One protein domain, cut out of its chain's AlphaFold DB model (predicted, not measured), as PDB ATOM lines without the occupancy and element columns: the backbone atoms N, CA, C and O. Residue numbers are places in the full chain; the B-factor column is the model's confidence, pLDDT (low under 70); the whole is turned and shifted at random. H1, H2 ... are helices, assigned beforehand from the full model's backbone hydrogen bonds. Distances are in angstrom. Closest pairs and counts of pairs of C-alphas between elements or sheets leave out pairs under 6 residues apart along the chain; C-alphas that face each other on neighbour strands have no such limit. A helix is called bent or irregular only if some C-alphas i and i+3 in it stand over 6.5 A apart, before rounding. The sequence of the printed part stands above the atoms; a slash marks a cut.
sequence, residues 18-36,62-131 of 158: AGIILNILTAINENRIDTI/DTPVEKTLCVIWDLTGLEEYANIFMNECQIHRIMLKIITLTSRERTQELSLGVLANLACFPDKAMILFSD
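AT A GLANCE: This is residues 18 to 36 and 62 to 131 of the 158 residues of an uncharacterized protein of Rhizophagus irregularis (UniProt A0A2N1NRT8). Four helices, H1, H2, H4 and H5, form an up-and-down bundle, each running against the one before it, and two short helices, H3 and H6, cap one end. The printed part has 89 residues with six named helices, H1 to H6, and no named strand: all helix. It is compact, radius of gyration of the C-alphas 12.1 A, but elongated, 36 by 23 by 20 A.

HOW THE PARTS SIT: Start at H1, residues 18 to 29; it touches H2, residues 64 to 76, closest C-alphas Ile 24 and Val 65, 6.5 A. H2 touches H5, residues 105 to 119, at a shallow tilt of 19 degrees, closest C-alphas Trp 73 and Val 114, 4.8 A. H4, residues 91 to 101, and H5 are a hairpin, closest C-alphas Met 95 and Ser 111, 5.4 A. H3, residues 79 to 87, touches H2 only at the corner, closest C-alphas Ala 82 and Thr 76, 4.7 A. H6, residues 122 to 130, touches H5 only at the corner, closest C-alphas Ala 125 and Ala 119, 4.3 A. In the six helices every O i to N i+4 pair is within hydrogen-bond range.

IN THESE COORDINATES: Find C-alpha 18 at (161.031, 144.414, 189.447), where H1 begins; H2 is 18.4 A long, H5 20.7 A. H6 ends at C-alpha 130, (137.634, 151.777, 197.278).

THE WHOLE: Residues 37 to 61 are not printed; C-alphas 36 and 62 are 7.4 A apart across the cut. No printed residue is under pLDDT 70.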
ATOM      1  N   ALA A  18     160.244 144.076 188.263       91.12
ATOM      2  CA  ALA A  18     161.031 144.414 189.447       91.12
ATOM      3  C   ALA A  18     162.038 145.551 189.191       91.12
ATOM      4  O   ALA A  18     162.173 146.443 190.025       91.12
ATOM      5  N   GLY A  19     162.721 145.543 188.040       92.50
ATOM      6  CA  GLY A  19     163.642 146.613 187.652       92.50
ATOM      7  C   GLY A  19     162.926 147.945 187.423       92.50
ATOM      8  O   GLY A  19     163.378 148.973 187.918       92.50
ATOM      9  N   ILE A  20     161.774 147.915 186.749       94.31
ATOM     10  CA  ILE A  20     160.930 149.097 186.511       94.31
ATOM     11  C   ILE A  20     160.507 149.733 187.840       94.31
ATOM     12  O   ILE A  20     160.682 150.933 188.053       94.31
ATOM     13  N   ILE A  21     159.992 148.921 188.766       96.06
ATOM     14  CA  ILE A  21     159.547 149.396 190.079       96.06
ATOM     15  C   ILE A  21     160.716 149.919 190.908       96.06
ATOM     16  O   ILE A  21     160.596 150.972 191.534       96.06
ATOM     17  N   LEU A  22     161.859 149.229 190.891       94.19
ATOM     18  CA  LEU A  22     163.046 149.675 191.611       94.19
ATOM     19  C   LEU A  22     163.526 151.046 191.119       94.19
ATOM     20  O   LEU A  22     163.875 151.885 191.950       94.19
ATOM     21  N   ASN A  23     163.494 151.304 189.808       92.94
ATOM     22  CA  ASN A  23     163.862 152.606 189.247       92.94
ATOM     23  C   ASN A  23     162.981 153.728 189.810       92.94
ATOM     24  O   ASN A  23     163.501 154.726 190.309       92.94
ATOM     25  N   ILE A  24     161.658 153.539 189.808       95.12
ATOM     26  CA  ILE A  24     160.724 154.535 190.345       95.12
ATOM     27  C   ILE A  24     160.914 154.739 191.847       95.12
ATOM     28  O   ILE A  24     161.003 155.875 192.308       95.12
ATOM     29  N   LEU A  25     160.994 153.658 192.626       95.81
ATOM     30  CA  LEU A  25     161.155 153.769 194.077       95.81
ATOM     31  C   LEU A  25     162.475 154.449 194.450       95.81
ATOM     32  O   LEU A  25     162.507 155.241 195.390       95.81
ATOM     33  N   THR A  26     163.539 154.189 193.689       95.25
ATOM     34  CA  THR A  26     164.832 154.866 193.849       95.25
ATOM     35  C   THR A  26     164.688 156.361 193.575       95.25
ATOM     36  O   THR A  26     165.081 157.169 194.413       95.25
ATOM     37  N   ALA A  27     164.043 156.744 192.469       94.38
ATOM     38  CA  ALA A  27     163.816 158.148 192.135       94.38
ATOM     39  C   ALA A  27     162.953 158.878 193.182       94.38
ATOM     40  O   ALA A  27     163.275 160.004 193.559       94.38
ATOM     41  N   ILE A  28     161.905 158.232 193.707       94.50
ATOM     42  CA  ILE A  28     161.086 158.776 194.802       94.50
ATOM     43  C   ILE A  28     161.939 158.973 196.061       94.50
ATOM     44  O   ILE A  28     161.888 160.035 196.678       94.50
ATOM     45  N   ASN A  29     162.720 157.962 196.450       94.75
ATOM     46  CA  ASN A  29     163.526 157.996 197.672       94.75
ATOM     47  C   ASN A  29     164.640 159.052 197.619       94.75
ATOM     48  O   ASN A  29     164.964 159.666 198.631       94.75
ATOM     49  N   GLU A  30     165.211 159.274 196.440       94.31
ATOM     50  CA  GLU A  30     166.265 160.265 196.213       94.31
ATOM     51  C   GLU A  30     165.718 161.652 195.845       94.31
ATOM     52  O   GLU A  30     166.498 162.575 195.626       94.31
ATOM     53  N   ASN A  31     164.389 161.812 195.791       90.81
ATOM     54  CA  ASN A  31     163.712 163.046 195.393       90.81
ATOM     55  C   ASN A  31     164.151 163.555 194.002       90.81
ATOM     56  O   ASN A  31     164.369 164.750 193.803       90.81
ATOM     57  N   ARG A  32     164.290 162.629 193.041       91.75
ATOM     58  CA  ARG A  32     164.750 162.871 191.660       91.75
ATOM     59  C   ARG A  32     163.661 162.666 190.603       91.75
ATOM     60  O   ARG A  32     163.960 162.287 189.477       91.75
ATOM     61  N   ILE A  33     162.394 162.859 190.972       92.31
ATOM     62  CA  ILE A  33     161.257 162.603 190.071       92.31
ATOM     63  C   ILE A  33     161.294 163.528 188.850       92.31
ATOM     64  O   ILE A  33     161.167 163.053 187.731       92.31
ATOM     65  N   ASP A  34     161.565 164.814 189.068       91.19
ATOM     66  CA  ASP A  34     161.570 165.831 188.007       91.19
ATOM     67  C   ASP A  34     162.982 166.100 187.447       91.19
ATOM     68  O   ASP A  34     163.193 167.050 186.693       91.19
ATOM     69  N   THR A  35     163.985 165.309 187.847       86.31
ATOM     70  CA  THR A  35     165.377 165.528 187.439       86.31
ATOM     71  C   THR A  35     165.578 165.122 185.983       86.31
ATOM     72  O   THR A  35     165.439 163.953 185.629       86.31
ATOM     73  N   ILE A  36     165.959 166.084 185.146       79.56
ATOM     74  CA  ILE A  36     166.374 165.849 183.758       79.56
ATOM     75  C   ILE A  36     167.779 165.235 183.758       79.56
ATOM     76  O   ILE A  36     168.607 165.544 184.618       79.56
ATOM     77  N   ASP A  62     161.934 163.875 177.941       88.62
ATOM     78  CA  ASP A  62     161.421 163.064 179.045       88.62
ATOM     79  C   ASP A  62     162.533 162.814 180.082       88.62
ATOM     80  O   ASP A  62     163.624 162.323 179.776       88.62
ATOM     81  N   THR A  63     162.236 163.068 181.353       91.50
ATOM     82  CA  THR A  63     163.081 162.657 182.483       91.50
ATOM     83  C   THR A  63     163.242 161.129 182.523       91.50
ATOM     84  O   THR A  63     162.409 160.387 181.992       91.50
ATOM     85  N   PRO A  64     164.257 160.586 183.225       91.94
ATOM     86  CA  PRO A  64     164.367 159.140 183.427       91.94
ATOM     87  C   PRO A  64     163.115 158.508 184.063       91.94
ATOM     88  O   PRO A  64     162.793 157.348 183.785       91.94
ATOM     89  N   VAL A  65     162.395 159.262 184.904       94.44
ATOM     90  CA  VAL A  65     161.120 158.814 185.476       94.44
ATOM     91  C   VAL A  65     160.021 158.811 184.424       94.44
ATOM     92  O   VAL A  65     159.338 157.800 184.319       94.44
ATOM     93  N   GLU A  66     159.885 159.853 183.604       95.56
ATOM     94  CA  GLU A  66     158.916 159.894 182.497       95.56
ATOM     95  C   GLU A  66     159.158 158.752 181.499       95.56
ATOM     96  O   GLU A  66     158.235 157.989 181.221       95.56
ATOM     97  N   LYS A  67     160.415 158.506 181.097       94.19
ATOM     98  CA  LYS A  67     160.799 157.343 180.270       94.19
ATOM     99  C   LYS A  67     160.350 156.017 180.912       94.19
ATOM    100  O   LYS A  67     159.842 155.127 180.232       94.19
ATOM    101  N   THR A  68     160.496 155.879 182.233       95.31
ATOM    102  CA  THR A  68     160.045 154.684 182.972       95.31
ATOM    103  C   THR A  68     158.516 154.600 183.062       95.31
ATOM    104  O   THR A  68     157.951 153.515 182.935       95.31
ATOM    105  N   LEU A  69     157.834 155.731 183.256       97.25
ATOM    106  CA  LEU A  69     156.376 155.815 183.298       97.25
ATOM    107  C   LEU A  69     155.746 155.484 181.944       97.25
ATOM    108  O   LEU A  69     154.739 154.787 181.936       97.25
ATOM    109  N   CYS A  70     156.355 155.882 180.823       95.94
ATOM    110  CA  CYS A  70     155.936 155.465 179.481       95.94
ATOM    111  C   CYS A  70     155.921 153.935 179.352       95.94
ATOM    112  O   CYS A  70     154.919 153.353 178.945       95.94
ATOM    113  N   VAL A  71     156.984 153.260 179.810       96.06
ATOM    114  CA  VAL A  71     157.033 151.787 179.813       96.06
ATOM    115  C   VAL A  71     155.925 151.195 180.693       96.06
ATOM    116  O   VAL A  71     155.289 150.214 180.313       96.06
ATOM    117  N   ILE A  72     155.663 151.771 181.870       97.31
ATOM    118  CA  ILE A  72     154.580 151.299 182.748       97.31
ATOM    119  C   ILE A  72     153.214 151.535 182.106       97.31
ATOM    120  O   ILE A  72     152.352 150.662 182.201       97.31
ATOM    121  N   TRP A  73     153.003 152.676 181.450       97.69
ATOM    122  CA  TRP A  73     151.775 152.965 180.717       97.69
ATOM    123  C   TRP A  73     151.532 151.872 179.681       97.69
ATOM    124  O   TRP A  73     150.489 151.218 179.740       97.69
ATOM    125  N   ASP A  74     152.496 151.612 178.797       96.56
ATOM    126  CA  ASP A  74     152.368 150.598 177.747       96.56
ATOM    127  C   ASP A  74     152.042 149.216 178.324       96.56
ATOM    128  O   ASP A  74     151.123 148.530 177.866       96.56
ATOM    129  N   LEU A  75     152.755 148.813 179.380       96.38
ATOM    130  CA  LEU A  75     152.551 147.512 180.011       96.38
ATOM    131  C   LEU A  75     151.201 147.414 180.725       96.38
ATOM    132  O   LEU A  75     150.546 146.379 180.649       96.38
ATOM    133  N   THR A  76     150.749 148.467 181.404       97.38
ATOM    134  CA  THR A  76     149.469 148.444 182.135       97.38
ATOM    135  C   THR A  76     148.248 148.391 181.225       97.38
ATOM    136  O   THR A  76     147.173 148.049 181.709       97.38
ATOM    137  N   GLY A  77     148.397 148.621 179.917       95.81
ATOM    138  CA  GLY A  77     147.361 148.304 178.931       95.81
ATOM    139  C   GLY A  77     147.102 146.797 178.763       95.81
ATOM    140  O   GLY A  77     146.078 146.402 178.206       95.81
ATOM    141  N   LEU A  78     148.001 145.941 179.257       96.12
ATOM    142  CA  LEU A  78     147.894 144.484 179.199       96.12
ATOM    143  C   LEU A  78     147.493 143.919 180.568       96.12
ATOM    144  O   LEU A  78     148.158 144.162 181.576       96.12
ATOM    145  N   GLU A  79     146.442 143.096 180.602       95.62
ATOM    146  CA  GLU A  79     145.864 142.572 181.851       95.62
ATOM    147  C   GLU A  79     146.874 141.795 182.715       95.62
ATOM    148  O   GLU A  79     146.878 141.919 183.940       95.62
ATOM    149  N   GLU A  80     147.768 141.016 182.098       95.50
ATOM    150  CA  GLU A  80     148.822 140.268 182.799       95.50
ATOM    151  C   GLU A  80     149.731 141.194 183.620       95.50
ATOM    152  O   GLU A  80     149.968 140.957 184.805       95.50
ATOM    153  N   TYR A  81     150.187 142.293 183.025       96.69
ATOM    154  CA  TYR A  81     151.050 143.251 183.708       96.69
ATOM    155  C   TYR A  81     150.263 144.123 184.681       96.69
ATOM    156  O   TYR A  81     150.754 144.394 185.774       96.69
ATOM    157  N   ALA A  82     149.026 144.501 184.348       96.94
ATOM    158  CA  ALA A  82     148.133 145.194 185.275       96.94
ATOM    159  C   ALA A  82     147.911 144.379 186.565       96.94
ATOM    160  O   ALA A  82     147.905 144.938 187.664       96.94
ATOM    161  N   ASN A  83     147.787 143.052 186.451       95.38
ATOM    162  CA  ASN A  83     147.722 142.138 187.591       95.38
ATOM    163  C   ASN A  83     148.983 142.202 188.454       95.38
ATOM    164  O   ASN A  83     148.871 142.414 189.662       95.38
ATOM    165  N   ILE A  84     150.163 142.050 187.849       96.19
ATOM    166  CA  ILE A  84     151.441 142.075 188.575       96.19
ATOM    167  C   ILE A  84     151.620 143.437 189.264       96.19
ATOM    168  O   ILE A  84     151.803 143.513 190.479       96.19
ATOM    169  N   PHE A  85     151.480 144.530 188.512       96.88
ATOM    170  CA  PHE A  85     151.667 145.882 189.029       96.88
ATOM    171  C   PHE A  85     150.695 146.230 190.162       96.88
ATOM    172  O   PHE A  85     151.100 146.846 191.154       96.88
ATOM    173  N   MET A  86     149.421 145.844 190.055       95.25
ATOM    174  CA  MET A  86     148.452 146.155 191.103       95.25
ATOM    175  C   MET A  86     148.625 145.267 192.337       95.25
ATOM    176  O   MET A  86     148.657 145.785 193.454       95.25
ATOM    177  N   ASN A  87     148.730 143.950 192.145       93.44
ATOM    178  CA  ASN A  87     148.655 142.983 193.241       93.44
ATOM    179  C   ASN A  87     149.991 142.828 193.974       93.44
ATOM    180  O   ASN A  87     149.999 142.660 195.191       93.44
ATOM    181  N   GLU A  88     151.110 142.897 193.252       94.44
ATOM    182  CA  GLU A  88     152.442 142.664 193.818       94.44
ATOM    183  C   GLU A  88     153.175 143.972 194.123       94.44
ATOM    184  O   GLU A  88     153.908 144.052 195.107       94.44
ATOM    185  N   CYS A  89     152.966 145.012 193.309       95.69
ATOM    186  CA  CYS A  89     153.737 146.256 193.409       95.69
ATOM    187  C   CYS A  89     152.961 147.437 194.009       95.69
ATOM    188  O   CYS A  89     153.564 148.472 194.278       95.69
ATOM    189  N   GLN A  90     151.643 147.313 194.207       95.38
ATOM    190  CA  GLN A  90     150.773 148.415 194.644       95.38
ATOM    191  C   GLN A  90     150.936 149.682 193.786       95.38
ATOM    192  O   GLN A  90     150.967 150.800 194.304       95.38
ATOM    193  N   ILE A  91     151.028 149.514 192.462       97.38
ATOM    194  CA  ILE A  91     151.379 150.598 191.534       97.38
ATOM    195  C   ILE A  91     150.498 151.845 191.689       97.38
ATOM    196  O   ILE A  91     151.000 152.957 191.595       97.38
ATOM    197  N   HIS A  92     149.213 151.684 192.019       96.44
ATOM    198  CA  HIS A  92     148.293 152.798 192.250       96.44
ATOM    199  C   HIS A  92     148.775 153.731 193.371       96.44
ATOM    200  O   HIS A  92     148.728 154.948 193.218       96.44
ATOM    201  N   ARG A  93     149.316 153.188 194.472       96.56
ATOM    202  CA  ARG A  93     149.881 153.993 195.566       96.56
ATOM    203  C   ARG A  93     151.137 154.731 195.129       96.56
ATOM    204  O   ARG A  93     151.335 155.881 195.514       96.56
ATOM    205  N   ILE A  94     151.965 154.080 194.316       97.50
ATOM    206  CA  ILE A  94     153.180 154.677 193.762       97.50
ATOM    207  C   ILE A  94     152.810 155.836 192.827       97.50
ATOM    208  O   ILE A  94     153.354 156.923 192.990       97.50
ATOM    209  N   MET A  95     151.839 155.652 191.926       98.06
ATOM    210  CA  MET A  95     151.361 156.713 191.029       98.06
ATOM    211  C   MET A  95     150.797 157.902 191.807       98.06
ATOM    212  O   MET A  95     151.180 159.038 191.548       98.06
ATOM    213  N   LEU A  96     149.961 157.659 192.824       96.25
ATOM    214  CA  LEU A  96     149.466 158.733 193.692       96.25
ATOM    215  C   LEU A  96     150.609 159.482 194.379       96.25
ATOM    216  O   LEU A  96     150.585 160.709 194.458       96.25
ATOM    217  N   LYS A  97     151.634 158.764 194.852       96.00
ATOM    218  CA  LYS A  97     152.804 159.392 195.462       96.00
ATOM    219  C   LYS A  97     153.552 160.271 194.461       96.00
ATOM    220  O   LYS A  97     153.878 161.400 194.816       96.00
ATOM    221  N   ILE A  98     153.779 159.791 193.239       96.69
ATOM    222  CA  ILE A  98     154.427 160.564 192.169       96.69
ATOM    223  C   ILE A  98     153.631 161.833 191.873       96.69
ATOM    224  O   ILE A  98     154.207 162.911 191.946       96.69
ATOM    225  N   ILE A  99     152.315 161.725 191.654       94.88
ATOM    226  CA  ILE A  99     151.430 162.871 191.383       94.88
ATOM    227  C   ILE A  99     151.558 163.945 192.471       94.88
ATOM    228  O   ILE A  99     151.597 165.130 192.168       94.88
ATOM    229  N   THR A 100     151.673 163.548 193.744       92.06
ATOM    230  CA  THR A 100     151.834 164.513 194.850       92.06
ATOM    231  C   THR A 100     153.231 165.125 194.975       92.06
ATOM    232  O   THR A 100     153.403 166.061 195.753       92.06
ATOM    233  N   LEU A 101     154.237 164.569 194.297       93.94
ATOM    234  CA  LEU A 101     155.631 165.009 194.386       93.94
ATOM    235  C   LEU A 101     156.103 165.770 193.145       93.94
ATOM    236  O   LEU A 101     156.990 166.608 193.273       93.94
ATOM    237  N   THR A 102     155.556 165.462 191.969       93.88
ATOM    238  CA  THR A 102     155.986 166.075 190.710       93.88
ATOM    239  C   THR A 102     155.370 167.454 190.486       93.88
ATOM    240  O   THR A 102     154.201 167.707 190.789       93.88
ATOM    241  N   SER A 103     156.173 168.340 189.908       91.19
ATOM    242  CA  SER A 103     155.758 169.631 189.360       91.19
ATOM    243  C   SER A 103     155.588 169.611 187.835       91.19
ATOM    244  O   SER A 103     155.138 170.605 187.270       91.19
ATOM    245  N   ARG A 104     155.929 168.502 187.158       91.00
ATOM    246  CA  ARG A 104     155.881 168.380 185.693       91.00
ATOM    247  C   ARG A 104     154.534 167.831 185.235       91.00
ATOM    248  O   ARG A 104     154.145 166.725 185.615       91.00
ATOM    249  N   GLU A 105     153.861 168.567 184.352       90.19
ATOM    250  CA  GLU A 105     152.576 168.161 183.765       90.19
ATOM    251  C   GLU A 105     152.676 166.805 183.061       90.19
ATOM    252  O   GLU A 105     151.853 165.926 183.300       90.19
ATOM    253  N   ARG A 106     153.747 166.577 182.290       93.12
ATOM    254  CA  ARG A 106     153.997 165.304 181.600       93.12
ATOM    255  C   ARG A 106     154.090 164.114 182.560       93.12
ATOM    256  O   ARG A 106     153.496 163.066 182.318       93.12
ATOM    257  N   THR A 107     154.775 164.268 183.691       95.25
ATOM    258  CA  THR A 107     154.847 163.224 184.726       95.25
ATOM    259  C   THR A 107     153.471 162.955 185.355       95.25
ATOM    260  O   THR A 107     153.131 161.795 185.620       95.25
ATOM    261  N   GLN A 108     152.660 163.998 185.577       93.94
ATOM    262  CA  GLN A 108     151.284 163.846 186.068       93.94
ATOM    263  C   GLN A 108     150.396 163.129 185.043       93.94
ATOM    264  O   GLN A 108     149.716 162.170 185.408       93.94
ATOM    265  N   GLU A 109     150.452 163.537 183.775       93.50
ATOM    266  CA  GLU A 109     149.735 162.930 182.648       93.50
ATOM    267  C   GLU A 109     150.043 161.434 182.550       93.50
ATOM    268  O   GLU A 109     149.128 160.610 182.583       93.50
ATOM    269  N   LEU A 110     151.329 161.063 182.523       96.81
ATOM    270  CA  LEU A 110     151.749 159.665 182.446       96.81
ATOM    271  C   LEU A 110     151.258 158.849 183.648       96.81
ATOM    272  O   LEU A 110     150.757 157.733 183.491       96.81
ATOM    273  N   SER A 111     151.345 159.417 184.852       97.75
ATOM    274  CA  SER A 111     150.873 158.760 186.076       97.75
ATOM    275  C   SER A 111     149.354 158.541 186.069       97.75
ATOM    276  O   SER A 111     148.871 157.491 186.500       97.75
ATOM    277  N   LEU A 112     148.588 159.514 185.567       95.75
ATOM    278  CA  LEU A 112     147.137 159.402 185.405       95.75
ATOM    279  C   LEU A 112     146.763 158.416 184.295       95.75
ATOM    280  O   LEU A 112     145.824 157.645 184.485       95.75
ATOM    281  N   GLY A 113     147.515 158.372 183.194       96.69
ATOM    282  CA  GLY A 113     147.342 157.393 182.120       96.69
ATOM    283  C   GLY A 113     147.516 155.953 182.605       96.69
ATOM    284  O   GLY A 113     146.674 155.096 182.333       96.69
ATOM    285  N   VAL A 114     148.532 155.699 183.436       98.31
ATOM    286  CA  VAL A 114     148.712 154.405 184.118       98.31
ATOM    287  C   VAL A 114     147.489 154.056 184.976       98.31
ATOM    288  O   VAL A 114     146.971 152.942 184.900       98.31
ATOM    289  N   LEU A 115     146.992 154.997 185.787       97.81
ATOM    290  CA  LEU A 115     145.801 154.778 186.621       97.81
ATOM    291  C   LEU A 115     144.540 154.526 185.778       97.81
ATOM    292  O   LEU A 115     143.724 153.677 186.143       97.81
ATOM    293  N   ALA A 116     144.395 155.220 184.649       96.06
ATOM    294  CA  ALA A 116     143.294 155.036 183.712       96.06
ATOM    295  C   ALA A 116     143.321 153.639 183.073       96.06
ATOM    296  O   ALA A 116     142.291 152.965 183.063       96.06
ATOM    297  N   ASN A 117     144.491 153.154 182.640       98.06
ATOM    298  CA  ASN A 117     144.645 151.788 182.127       98.06
ATOM    299  C   ASN A 117     144.216 150.740 183.159       98.06
ATOM    300  O   ASN A 117     143.487 149.805 182.834       98.06
ATOM    301  N   LEU A 118     144.605 150.914 184.425       97.94
ATOM    302  CA  LEU A 118     144.184 150.011 185.497       97.94
ATOM    303  C   LEU A 118     142.664 150.040 185.699       97.94
ATOM    304  O   LEU A 118     142.056 148.992 185.905       97.94
ATOM    305  N   ALA A 119     142.038 151.214 185.608       96.56
ATOM    306  CA  ALA A 119     140.592 151.361 185.742       96.56
ATOM    307  C   ALA A 119     139.791 150.685 184.609       96.56
ATOM    308  O   ALA A 119     138.599 150.432 184.784       96.56
ATOM    309  N   CYS A 120     140.424 150.336 183.481       96.62
ATOM    310  CA  CYS A 120     139.790 149.561 182.411       96.62
ATOM    311  C   CYS A 120     139.535 148.091 182.796       96.62
ATOM    312  O   CYS A 120     138.709 147.432 182.165       96.62
ATOM    313  N   PHE A 121     140.196 147.575 183.839       97.19
ATOM    314  CA  PHE A 121     139.978 146.220 184.349       97.19
ATOM    315  C   PHE A 121     139.004 146.249 185.538       97.19
ATOM    316  O   PHE A 121     139.313 146.874 186.557       97.19
ATOM    317  N   PRO A 122     137.832 145.580 185.468       96.12
ATOM    318  CA  PRO A 122     136.769 145.742 186.465       96.12
ATOM    319  C   PRO A 122     137.186 145.464 187.912       96.12
ATOM    320  O   PRO A 122     136.767 146.165 188.831       96.12
ATOM    321  N   ASP A 123     138.019 144.451 188.137       95.50
ATOM    322  CA  ASP A 123     138.480 144.089 189.474       95.50
ATOM    323  C   ASP A 123     139.464 145.124 190.048       95.50
ATOM    324  O   ASP A 123     139.397 145.447 191.235       95.50
ATOM    325  N   LYS A 124     140.317 145.720 189.208       96.94
ATOM    326  CA  LYS A 124     141.239 146.796 189.604       96.94
ATOM    327  C   LYS A 124     140.518 148.122 189.797       96.94
ATOM    328  O   LYS A 124     140.808 148.831 190.758       96.94
ATOM    329  N   ALA A 125     139.528 148.415 188.957       96.56
ATOM    330  CA  ALA A 125     138.656 149.573 189.114       96.56
ATOM    331  C   ALA A 125     137.974 149.571 190.490       96.56
ATOM    332  O   ALA A 125     137.957 150.589 191.176       96.56
ATOM    333  N   MET A 126     137.491 148.412 190.950       96.25
ATOM    334  CA  MET A 126     136.911 148.280 192.291       96.25
ATOM    335  C   MET A 126     137.911 148.596 193.409       96.25
ATOM    336  O   MET A 126     137.527 149.202 194.412       96.25
ATOM    337  N   ILE A 127     139.186 148.225 193.245       95.44
ATOM    338  CA  ILE A 127     140.246 148.584 194.198       95.44
ATOM    339  C   ILE A 127     140.452 150.104 194.200       95.44
ATOM    340  O   ILE A 127     140.437 150.710 195.271       95.44
ATOM    341  N   LEU A 128     140.567 150.728 193.022       96.56
ATOM    342  CA  LEU A 128     140.741 152.180 192.888       96.56
ATOM    343  C   LEU A 128     139.570 152.962 193.500       96.56
ATOM    344  O   LEU A 128     139.785 153.870 194.297       96.56
ATOM    345  N   PHE A 129     138.326 152.577 193.207       94.56
ATOM    346  CA  PHE A 129     137.138 153.239 193.761       94.56
ATOM    347  C   PHE A 129     136.947 153.009 195.263       94.56
ATOM    348  O   PHE A 129     136.208 153.753 195.910       94.56
ATOM    349  N   SER A 130     137.613 152.005 195.832       95.44
ATOM    350  CA  SER A 130     137.634 151.777 197.278       95.44
ATOM    351  C   SER A 130     138.744 152.568 197.986       95.44
ATOM    352  O   SER A 130     138.706 152.698 199.213       95.44
ATOM    353  N   ASP A 131     139.717 153.116 197.248       95.38
ATOM    354  CA  ASP A 131     140.813 153.920 197.791       95.38
ATOM    355  C   ASP A 131     140.393 155.395 197.943       95.38
ATOM    356  O   ASP A 131     140.212 156.142 196.981       95.38
TER     357      ASP A 131